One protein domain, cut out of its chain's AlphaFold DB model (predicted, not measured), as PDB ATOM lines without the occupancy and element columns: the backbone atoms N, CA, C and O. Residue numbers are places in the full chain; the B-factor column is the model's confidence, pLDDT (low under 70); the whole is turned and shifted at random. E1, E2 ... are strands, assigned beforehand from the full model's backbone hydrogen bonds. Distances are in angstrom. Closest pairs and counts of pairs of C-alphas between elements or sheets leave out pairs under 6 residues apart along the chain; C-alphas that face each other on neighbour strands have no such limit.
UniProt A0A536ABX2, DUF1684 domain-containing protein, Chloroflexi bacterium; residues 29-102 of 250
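AT A GLANCE: This is residues 29 to 102 of the 250 residues of the protein "DUF1684 domain-containing protein" of Chloroflexi bacterium (UniProt A0A536ABX2). Two twisted sheets of four strands each lie face to face as a sandwich, E1, E8, E7 and E6 making one layer and E2, E3, E4 and E5 the other. The printed part starts in the first sheet with E1, crosses over to run through the second from E2 to E5, then crosses back for E6, E7 and E8. It has 74 residues with eight named strands, E1 to E8 in order along the chain, and no named helix; the class is all strand, and both sheets are antiparallel throughout. The whole is compact, with a radius of gyration of the C-alphas of 11.0 A, and rounded, spanning 31 by 27 by 16 A.

HOW THE PARTS SIT: E1, residues 31 to 36, is an edge strand and the antiparallel neighbour of E8, residues 97 to 101, with N 35 and O 98 2.9 A apart, within hydrogen-bond range. A tight link leads from E1 to E2, residues 42 to 46, in the other sheet. E2 and E3, residues 59 to 65, form a hairpin, with N 45 and O 60 at 2.8 A. E3 forms a hairpin with E4, residues 68 to 71, where N 63 and O 70 are 2.9 A apart. E4 forms one with E5, residues 74 to 76, where N 69 and O 76 are 2.8 A apart. E2 to E5 are a meander, each strand the antiparallel neighbour of the one before. E6, residues 79 to 83, E7, residues 86 to 91, and E8 are a second meander of two hairpins, with N 81 and O 88 at 2.9 A and N 89 and O 99 at 2.8 A. In the sandwich, the facing parts of the sheets are 9.5 A centre to centre, their best planes 17 degrees apart and their strands at 25 degrees. Across it, the closest C-alphas of E4 and E7 are those of Phe 69 and Leu 90, 7.5 A apart. E3 and E7 are near each other, while E1 and E5 are apart.

IN THESE COORDINATES: E1 begins at C-alpha 31, (5.228, -48.486, -1.046), and measures 14.3 A. E2 measures 13.4 A, and E3, the longest strand by residues, 19.7 A from C-alpha 59 at (-2.552, -34.614, -11.127). E4 measures 10.2 A, E5 6.4 A, E6 13.3 A and E7 15.5 A. E8 measures 12.8 A and ends at C-alpha 101, (5.297, -45.792, -4.122).

THE WHOLE: The C-alphas farthest apart, those of Gly 57 and Asn 94, are 30.6 A apart. The printed part has no cut. The link from E2 to E3, residues 47 to 58, is long; within it residues 51 to 52 pair parallel with residues 45 to 46 of E2. The sheet with E1 is strongly twisted. The mean pLDDT of the printed part is 96.5, and no printed residue is under 70.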
ATOM      1  N   LEU A  29       9.463 -52.005  -0.569       95.25
ATOM      2  CA  LEU A  29       9.797 -51.200   0.612       95.25
ATOM      3  C   LEU A  29       9.499 -49.707   0.424       95.25
ATOM      4  O   LEU A  29       9.419 -48.972   1.403       95.25
ATOM      5  N   ALA A  30       9.368 -49.247  -0.822       96.00
ATOM      6  CA  ALA A  30       9.030 -47.865  -1.149       96.00
ATOM      7  C   ALA A  30       7.511 -47.618  -1.221       96.00
ATOM      8  O   ALA A  30       7.087 -46.479  -1.419       96.00
ATOM      9  N   ALA A  31       6.676 -48.655  -1.088       96.88
ATOM     10  CA  ALA A  31       5.228 -48.486  -1.046       96.88
ATOM     11  C   ALA A  31       4.802 -47.803   0.262       96.88
ATOM     12  O   ALA A  31       5.172 -48.250   1.344       96.88
ATOM     13  N   VAL A  32       3.994 -46.747   0.151       96.75
ATOM     14  CA  VAL A  32       3.552 -45.907   1.282       96.75
ATOM     15  C   VAL A  32       2.042 -45.897   1.488       96.75
ATOM     16  O   VAL A  32       1.561 -45.513   2.552       96.75
ATOM     17  N   ALA A  33       1.275 -46.281   0.468       97.12
ATOM     18  CA  ALA A  33      -0.174 -46.354   0.566       97.12
ATOM     19  C   ALA A  33      -0.755 -47.345  -0.440       97.12
ATOM     20  O   ALA A  33      -0.173 -47.624  -1.489       97.12
ATOM     21  N   ARG A  34      -1.959 -47.828  -0.136       97.44
ATOM     22  CA  ARG A  34      -2.823 -48.548  -1.070       97.44
ATOM     23  C   ARG A  34      -4.206 -47.918  -1.024       97.44
ATOM     24  O   ARG A  34      -4.775 -47.783   0.055       97.44
ATOM     25  N   HIS A  35      -4.746 -47.603  -2.191       97.75
ATOM     26  CA  HIS A  35      -6.105 -47.111  -2.363       97.75
ATOM     27  C   HIS A  35      -6.897 -48.147  -3.148       97.75
ATOM     28  O   HIS A  35      -6.575 -48.409  -4.309       97.75
ATOM     29  N   GLU A  36      -7.897 -48.756  -2.512       96.00
ATOM     30  CA  GLU A  36      -8.837 -49.621  -3.227       96.00
ATOM     31  C   GLU A  36      -9.607 -48.778  -4.249       96.00
ATOM     32  O   GLU A  36     -10.012 -47.649  -3.965       96.00
ATOM     33  N   LEU A  37      -9.788 -49.322  -5.447       96.75
ATOM     34  CA  LEU A  37     -10.428 -48.652  -6.569       96.75
ATOM     35  C   LEU A  37     -11.385 -49.639  -7.251       96.75
ATOM     36  O   LEU A  37     -11.030 -50.228  -8.271       96.75
ATOM     37  N   PRO A  38     -12.584 -49.873  -6.684       95.62
ATOM     38  CA  PRO A  38     -13.558 -50.789  -7.267       95.62
ATOM     39  C   PRO A  38     -13.853 -50.463  -8.736       95.62
ATOM     40  O   PRO A  38     -13.852 -49.297  -9.135       95.62
ATOM     41  N   VAL A  39     -14.142 -51.493  -9.535       95.88
ATOM     42  CA  VAL A  39     -14.476 -51.330 -10.958       95.88
ATOM     43  C   VAL A  39     -15.601 -50.305 -11.140       95.88
ATOM     44  O   VAL A  39     -16.592 -50.312 -10.410       95.88
ATOM     45  N   GLY A  40     -15.425 -49.407 -12.112       96.88
ATOM     46  CA  GLY A  40     -16.352 -48.314 -12.399       96.88
ATOM     47  C   GLY A  40     -16.120 -47.052 -11.564       96.88
ATOM     48  O   GLY A  40     -16.738 -46.027 -11.851       96.88
ATOM     49  N   GLN A  41     -15.224 -47.084 -10.572       98.06
ATOM     50  CA  GLN A  41     -14.828 -45.902  -9.806       98.06
ATOM     51  C   GLN A  41     -13.562 -45.250 -10.365       98.06
ATOM     52  O   GLN A  41     -12.773 -45.871 -11.085       98.06
ATOM     53  N   SER A  42     -13.364 -43.983 -10.001       98.19
ATOM     54  CA  SER A  42     -12.161 -43.217 -10.302       98.19
ATOM     55  C   SER A  42     -11.671 -42.430  -9.089       98.19
ATOM     56  O   SER A  42     -12.450 -42.058  -8.214       98.19
ATOM     57  N   LEU A  43     -10.363 -42.180  -9.051       98.56
ATOM     58  CA  LEU A  43      -9.695 -41.325  -8.074       98.56
ATOM     59  C   LEU A  43      -8.680 -40.430  -8.783       98.56
ATOM     60  O   LEU A  43      -8.009 -40.854  -9.730       98.56
ATOM     61  N   ARG A  44      -8.540 -39.195  -8.305       98.56
ATOM     62  CA  ARG A  44      -7.508 -38.256  -8.750       98.56
ATOM     63  C   ARG A  44      -6.311 -38.323  -7.812       98.56
ATOM     64  O   ARG A  44      -6.449 -38.066  -6.620       98.56
ATOM     65  N   PHE A  45      -5.139 -38.618  -8.355       98.62
ATOM     66  CA  PHE A  45      -3.873 -38.675  -7.623       98.62
ATOM     67  C   PHE A  45      -3.014 -37.480  -8.010       98.62
ATOM     68  O   PHE A  45      -2.871 -37.207  -9.200       98.62
ATOM     69  N   GLY A  46      -2.416 -36.788  -7.042       97.94
ATOM     70  CA  GLY A  46      -1.530 -35.657  -7.323       97.94
ATOM     71  C   GLY A  46      -1.831 -34.413  -6.505       97.94
ATOM     72  O   GLY A  46      -2.498 -34.464  -5.471       97.94
ATOM     73  N   VAL A  47      -1.344 -33.272  -6.987       95.94
ATOM     74  CA  VAL A  47      -1.569 -31.971  -6.343       95.94
ATOM     75  C   VAL A  47      -3.066 -31.643  -6.364       95.94
ATOM     76  O   VAL A  47      -3.662 -31.567  -7.439       95.94
ATOM     77  N   LYS A  48      -3.671 -31.435  -5.183       93.56
ATOM     78  CA  LYS A  48      -5.120 -31.183  -5.008       93.56
ATOM     79  C   LYS A  48      -6.027 -32.303  -5.560       93.56
ATOM     80  O   LYS A  48      -7.155 -32.033  -5.983       93.56
ATOM     81  N   GLY A  49      -5.524 -33.537  -5.611       96.31
ATOM     82  CA  GLY A  49      -6.309 -34.729  -5.939       96.31
ATOM     83  C   GLY A  49      -7.158 -35.224  -4.765       96.31
ATOM     84  O   GLY A  49      -7.078 -34.693  -3.662       96.31
ATOM     85  N   ASP A  50      -7.947 -36.273  -5.003       98.00
ATOM     86  CA  ASP A  50      -8.635 -37.022  -3.939       98.00
ATOM     87  C   ASP A  50      -7.613 -37.771  -3.063       98.00
ATOM     88  O   ASP A  50      -7.787 -37.902  -1.854       98.00
ATOM     89  N   VAL A  51      -6.518 -38.220  -3.687       98.00
ATOM     90  CA  VAL A  51      -5.302 -38.695  -3.026       98.00
ATOM     91  C   VAL A  51      -4.213 -37.649  -3.233       98.00
ATOM     92  O   VAL A  51      -3.672 -37.490  -4.333       98.00
ATOM     93  N   GLU A  52      -3.912 -36.916  -2.167       97.38
ATOM     94  CA  GLU A  52      -2.988 -35.794  -2.221       97.38
ATOM     95  C   GLU A  52      -1.531 -36.267  -2.247       97.38
ATOM     96  O   GLU A  52      -1.054 -36.948  -1.340       97.38
ATOM     97  N   LEU A  53      -0.817 -35.883  -3.306       97.69
ATOM     98  CA  LEU A  53       0.608 -36.150  -3.496       97.69
ATOM     99  C   LEU A  53       1.303 -34.813  -3.808       97.69
ATOM    100  O   LEU A  53       1.410 -34.445  -4.979       97.69
ATOM    101  N   PRO A  54       1.720 -34.037  -2.790       94.62
ATOM    102  CA  PRO A  54       2.173 -32.652  -2.969       94.62
ATOM    103  C   PRO A  54       3.376 -32.503  -3.911       94.62
ATOM    104  O   PRO A  54       3.410 -31.588  -4.731       94.62
ATOM    105  N   GLU A  55       4.314 -33.452  -3.866       95.62
ATOM    106  CA  GLU A  55       5.545 -33.449  -4.676       95.62
ATOM    107  C   GLU A  55       5.346 -34.039  -6.089       95.62
ATOM    108  O   GLU A  55       6.299 -34.325  -6.816       95.62
ATOM    109  N   ALA A  56       4.094 -34.280  -6.497       96.06
ATOM    110  CA  ALA A  56       3.777 -34.839  -7.807       96.06
ATOM    111  C   ALA A  56       3.990 -33.831  -8.944       96.06
ATOM    112  O   ALA A  56       4.214 -34.232 -10.086       96.06
ATOM    113  N   GLY A  57       3.840 -32.532  -8.658       95.69
ATOM    114  CA  GLY A  57       3.868 -31.446  -9.648       95.69
ATOM    115  C   GLY A  57       2.691 -31.431 -10.637       95.69
ATOM    116  O   GLY A  57       2.506 -30.452 -11.354       95.69
ATOM    117  N   ALA A  58       1.878 -32.487 -10.669       96.56
ATOM    118  CA  ALA A  58       0.713 -32.643 -11.531       96.56
ATOM    119  C   ALA A  58      -0.349 -33.521 -10.850       96.56
ATOM    120  O   ALA A  58      -0.164 -33.987  -9.722       96.56
ATOM    121  N   MET A  59      -1.466 -33.733 -11.542       97.69
ATOM    122  CA  MET A  59      -2.552 -34.614 -11.127       97.69
ATOM    123  C   MET A  59      -2.965 -35.511 -12.294       97.69
ATOM    124  O   MET A  59      -2.913 -35.082 -13.443       97.69
ATOM    125  N   VAL A  60      -3.350 -36.745 -11.979       98.25
ATOM    126  CA  VAL A  60      -3.820 -37.765 -12.920       98.25
ATOM    127  C   VAL A  60      -5.114 -38.379 -12.398       98.25
ATOM    128  O   VAL A  60      -5.249 -38.630 -11.199       98.25
ATOM    129  N   THR A  61      -6.065 -38.653 -13.285       98.62
ATOM    130  CA  THR A  61      -7.286 -39.399 -12.958       98.62
ATOM    131  C   THR A  61      -7.106 -40.861 -13.332       98.62
ATOM    132  O   THR A  61      -6.854 -41.183 -14.493       98.62
ATOM    133  N   ILE A  62      -7.271 -41.760 -12.363       98.75
ATOM    134  CA  ILE A  62      -7.213 -43.206 -12.582       98.75
ATOM    135  C   ILE A  62      -8.600 -43.784 -12.336       98.75
ATOM    136  O   ILE A  62      -9.173 -43.570 -11.272       98.75
ATOM    137  N   ALA A  63      -9.127 -44.527 -13.306       98.50
ATOM    138  CA  ALA A  63     -10.372 -45.278 -13.180       98.50
ATOM    139  C   ALA A  63     -10.119 -46.777 -13.360       98.50
ATOM    140  O   ALA A  63      -9.316 -47.151 -14.215       98.50
ATOM    141  N   ALA A  64     -10.804 -47.624 -12.596       97.75
ATOM    142  CA  ALA A  64     -10.744 -49.075 -12.769       97.75
ATOM    143  C   ALA A  64     -11.810 -49.559 -13.765       97.75
ATOM    144  O   ALA A  64     -12.967 -49.135 -13.709       97.75
ATOM    145  N   THR A  65     -11.425 -50.461 -14.665       96.88
ATOM    146  CA  THR A  65     -12.312 -51.182 -15.597       96.88
ATOM    147  C   THR A  65     -12.267 -52.673 -15.283       96.88
ATOM    148  O   THR A  65     -11.402 -53.084 -14.527       96.88
ATOM    149  N   ASP A  66     -13.160 -53.489 -15.847       93.88
ATOM    150  CA  ASP A  66     -13.158 -54.945 -15.600       93.88
ATOM    151  C   ASP A  66     -11.857 -55.645 -16.039       93.88
ATOM    152  O   ASP A  66     -11.484 -56.688 -15.506       93.88
ATOM    153  N   ASP A  67     -11.176 -55.079 -17.036       91.81
ATOM    154  CA  ASP A  67      -9.996 -55.642 -17.692       91.81
ATOM    155  C   ASP A  67      -8.718 -54.810 -17.477       91.81
ATOM    156  O   ASP A  67      -7.710 -55.022 -18.157       91.81
ATOM    157  N   GLY A  68      -8.737 -53.839 -16.560       96.06
ATOM    158  CA  GLY A  68      -7.603 -52.947 -16.341       96.06
ATOM    159  C   GLY A  68      -7.999 -51.579 -15.805       96.06
ATOM    160  O   GLY A  68      -8.688 -51.456 -14.795       96.06
ATOM    161  N   PHE A  69      -7.471 -50.532 -16.438       98.31
ATOM    162  CA  PHE A  69      -7.593 -49.161 -15.965       98.31
ATOM    163  C   PHE A  69      -7.763 -48.168 -17.116       98.31
ATOM    164  O   PHE A  69      -7.459 -48.433 -18.283       98.31
ATOM    165  N   ARG A  70      -8.192 -46.957 -16.767       98.31
ATOM    166  CA  ARG A  70      -7.999 -45.758 -17.579       98.31
ATOM    167  C   ARG A  70      -7.166 -44.748 -16.814       98.31
ATOM    168  O   ARG A  70      -7.431 -44.506 -15.643       98.31
ATOM    169  N   VAL A  71      -6.197 -44.146 -17.491       98.44
ATOM    170  CA  VAL A  71      -5.357 -43.066 -16.962       98.44
ATOM    171  C   VAL A  71      -5.607 -41.839 -17.828       98.44
ATOM    172  O   VAL A  71      -5.360 -41.889 -19.030       98.44
ATOM    173  N   ASP A  72      -6.199 -40.795 -17.246       97.88
ATOM    174  CA  ASP A  72      -6.708 -39.607 -17.953       97.88
ATOM    175  C   ASP A  72      -7.584 -39.957 -19.168       97.88
ATOM    176  O   ASP A  72      -7.507 -39.361 -20.240       97.88
ATOM    177  N   GLY A  73      -8.426 -40.980 -19.003       96.88
ATOM    178  CA  GLY A  73      -9.348 -41.461 -20.034       96.88
ATOM    179  C   GLY A  73      -8.750 -42.463 -21.028       96.88
ATOM    180  O   GLY A  73      -9.517 -43.155 -21.701       96.88
ATOM    181  N   PHE A  74      -7.425 -42.627 -21.076       97.62
ATOM    182  CA  PHE A  74      -6.755 -43.577 -21.968       97.62
ATOM    183  C   PHE A  74      -6.691 -44.974 -21.356       97.62
ATOM    184  O   PHE A  74      -6.288 -45.129 -20.203       97.62
ATOM    185  N   LYS A  75      -7.060 -46.004 -22.133       96.88
ATOM    186  CA  LYS A  75      -6.982 -47.407 -21.697       96.88
ATOM    187  C   LYS A  75      -5.543 -47.771 -21.330       96.88
ATOM    188  O   LYS A  75      -4.612 -47.482 -22.081       96.88
ATOM    189  N   ARG A  76      -5.376 -48.444 -20.194       96.19
ATOM    190  CA  ARG A  76      -4.093 -48.933 -19.698       96.19
ATOM    191  C   ARG A  76      -4.287 -50.256 -18.960       96.19
ATOM    192  O   ARG A  76      -5.254 -50.420 -18.225       96.19
ATOM    193  N   GLY A  77      -3.366 -51.195 -19.148       95.38
ATOM    194  CA  GLY A  77      -3.318 -52.404 -18.328       95.38
ATOM    195  C   GLY A  77      -2.755 -52.130 -16.927       95.38
ATOM    196  O   GLY A  77      -2.288 -51.019 -16.647       95.38
ATOM    197  N   PRO A  78      -2.754 -53.144 -16.049       95.31
ATOM    198  CA  PRO A  78      -1.968 -53.122 -14.818       95.31
ATOM    199  C   PRO A  78      -0.497 -52.812 -15.103       95.31
ATOM    200  O   PRO A  78       0.024 -53.122 -16.173       95.31
ATOM    201  N   GLY A  79       0.181 -52.179 -14.152       95.06
ATOM    202  CA  GLY A  79       1.561 -51.739 -14.343       95.06
ATOM    203  C   GLY A  79       1.866 -50.464 -13.577       95.06
ATOM    204  O   GLY A  79       1.231 -50.173 -12.568       95.06
ATOM    205  N   MET A  80       2.849 -49.699 -14.047       95.88
ATOM    206  CA  MET A  80       3.330 -48.507 -13.350       95.88
ATOM    207  C   MET A  80       2.982 -47.221 -14.099       95.88
ATOM    208  O   MET A  80       3.179 -47.136 -15.314       95.88
ATOM    209  N   VAL A  81       2.517 -46.203 -13.376       96.81
ATOM    210  CA  VAL A  81       2.374 -44.818 -13.852       96.81
ATOM    211  C   VAL A  81       3.340 -43.935 -13.064       96.81
ATOM    212  O   VAL A  81       3.375 -43.988 -11.838       96.81
ATOM    213  N   ARG A  82       4.141 -43.122 -13.758       96.50
ATOM    214  CA  ARG A  82       5.002 -42.120 -13.115       96.50
ATOM    215  C   ARG A  82       4.216 -40.833 -12.911       96.50
ATOM    216  O   ARG A  82       3.559 -40.378 -13.843       96.50
ATOM    217  N   LEU A  83       4.319 -40.250 -11.724       97.06
ATOM    218  CA  LEU A  83       3.705 -38.967 -11.398       97.06
ATOM    219  C   LEU A  83       4.673 -38.172 -10.515       97.06
ATOM    220  O   LEU A  83       4.750 -38.393  -9.306       97.06
ATOM    221  N   GLY A  84       5.464 -37.297 -11.139       95.62
ATOM    222  CA  GLY A  84       6.592 -36.647 -10.471       95.62
ATOM    223  C   GLY A  84       7.554 -37.684  -9.883       95.62
ATOM    224  O   GLY A  84       7.967 -38.628 -10.568       95.62
ATOM    225  N   ARG A  85       7.880 -37.540  -8.594       95.38
ATOM    226  CA  ARG A  85       8.715 -38.524  -7.888       95.38
ATOM    227  C   ARG A  85       8.001 -39.848  -7.615       95.38
ATOM    228  O   ARG A  85       8.652 -40.886  -7.563       95.38
ATOM    229  N   TYR A  86       6.675 -39.831  -7.501       97.75
ATOM    230  CA  TYR A  86       5.894 -41.006  -7.136       97.75
ATOM    231  C   TYR A  86       5.817 -42.021  -8.277       97.75
ATOM    232  O   TYR A  86       5.968 -41.708  -9.470       97.75
ATOM    233  N   ARG A  87       5.527 -43.264  -7.904       97.75
ATOM    234  CA  ARG A  87       5.041 -44.294  -8.818       97.75
ATOM    235  C   ARG A  87       3.688 -44.791  -8.333       97.75
ATOM    236  O   ARG A  87       3.518 -45.103  -7.161       97.75
ATOM    237  N   LEU A  88       2.728 -44.858  -9.241       98.12
ATOM    238  CA  LEU A  88       1.401 -45.399  -8.986       98.12
ATOM    239  C   LEU A  88       1.335 -46.772  -9.647       98.12
ATOM    240  O   LEU A  88       1.264 -46.877 -10.874       98.12
ATOM    241  N   ARG A  89       1.401 -47.829  -8.838       97.62
ATOM    242  CA  ARG A  89       1.242 -49.200  -9.316       97.62
ATOM    243  C   ARG A  89      -0.243 -49.513  -9.417       97.62
ATOM    244  O   ARG A  89      -0.933 -49.630  -8.407       97.62
ATOM    245  N   LEU A  90      -0.704 -49.688 -10.646       97.62
ATOM    246  CA  LEU A  90      -2.045 -50.131 -10.987       97.62
ATOM    247  C   LEU A  90      -2.107 -51.651 -10.821       97.62
ATOM    248  O   LEU A  90      -1.469 -52.388 -11.575       97.62
ATOM    249  N   SER A  91      -2.838 -52.119  -9.815       94.81
ATOM    250  CA  SER A  91      -2.945 -53.534  -9.460       94.81
ATOM    251  C   SER A  91      -4.386 -53.982  -9.640       94.81
ATOM    252  O   SER A  91      -5.230 -53.546  -8.868       94.81
ATOM    253  N   HIS A  92      -4.685 -54.814 -10.643       92.69
ATOM    254  CA  HIS A  92      -6.069 -55.228 -10.899       92.69
ATOM    255  C   HIS A  92      -6.501 -56.386 -10.005       92.69
ATOM    256  O   HIS A  92      -7.383 -56.206  -9.181       92.69
ATOM    257  N   GLN A  93      -5.889 -57.567 -10.138       88.75
ATOM    258  CA  GLN A  93      -6.109 -58.722  -9.249       88.75
ATOM    259  C   GLN A  93      -7.582 -59.139  -9.037       88.75
ATOM    260  O   GLN A  93      -7.910 -59.767  -8.038       88.75
ATOM    261  N   ASN A  94      -8.485 -58.721  -9.933       87.38
ATOM    262  CA  ASN A  94      -9.950 -58.780  -9.780       87.38
ATOM    263  C   ASN A  94     -10.503 -58.038  -8.533       87.38
ATOM    264  O   ASN A  94     -11.676 -58.162  -8.181       87.38
ATOM    265  N   ALA A  95      -9.665 -57.216  -7.904       90.75
ATOM    266  CA  ALA A  95      -9.947 -56.312  -6.795       90.75
ATOM    267  C   ALA A  95      -9.053 -55.062  -6.963       90.75
ATOM    268  O   ALA A  95      -8.000 -54.962  -6.314       90.75
ATOM    269  N   PRO A  96      -9.403 -54.153  -7.898       94.75
ATOM    270  CA  PRO A  96      -8.444 -53.179  -8.389       94.75
ATOM    271  C   PRO A  96      -8.068 -52.153  -7.327       94.75
ATOM    272  O   PRO A  96      -8.883 -51.744  -6.504       94.75
ATOM    273  N   ALA A  97      -6.809 -51.733  -7.357       96.81
ATOM    274  CA  ALA A  97      -6.253 -50.754  -6.444       96.81
ATOM    275  C   ALA A  97      -5.066 -50.022  -7.063       96.81
ATOM    276  O   ALA A  97      -4.423 -50.498  -8.006       96.81
ATOM    277  N   VAL A  98      -4.734 -48.885  -6.463       98.31
ATOM    278  CA  VAL A  98      -3.515 -48.133  -6.746       98.31
ATOM    279  C   VAL A  98      -2.618 -48.178  -5.517       98.31
ATOM    280  O   VAL A  98      -2.990 -47.693  -4.449       98.31
ATOM    281  N   VAL A  99      -1.432 -48.765  -5.664       98.19
ATOM    282  CA  VAL A  99      -0.377 -48.705  -4.645       98.19
ATOM    283  C   VAL A  99       0.505 -47.501  -4.958       98.19
ATOM    284  O   VAL A  99       1.054 -47.401  -6.057       98.19
ATOM    285  N   VAL A 100       0.624 -46.585  -4.004       98.31
ATOM    286  CA  VAL A 100       1.505 -45.421  -4.100       98.31
ATOM    287  C   VAL A 100       2.882 -45.823  -3.599       98.31
ATOM    288  O   VAL A 100       3.021 -46.330  -2.487       98.31
ATOM    289  N   ILE A 101       3.889 -45.575  -4.422       97.94
ATOM    290  CA  ILE A 101       5.297 -45.792  -4.122       97.94
ATOM    291  C   ILE A 101       5.980 -44.425  -4.110       97.94
ATOM    292  O   ILE A 101       5.886 -43.674  -5.086       97.94
ATOM    293  N   ASP A 102       6.648 -44.106  -3.006       97.06
ATOM    294  CA  ASP A 102       7.385 -42.860  -2.813       97.06
ATOM    295  C   ASP A 102       8.872 -43.165  -2.569       97.06
ATOM    296  O   ASP A 102       9.244 -43.618  -1.482       97.06
TER     297      ASP A 102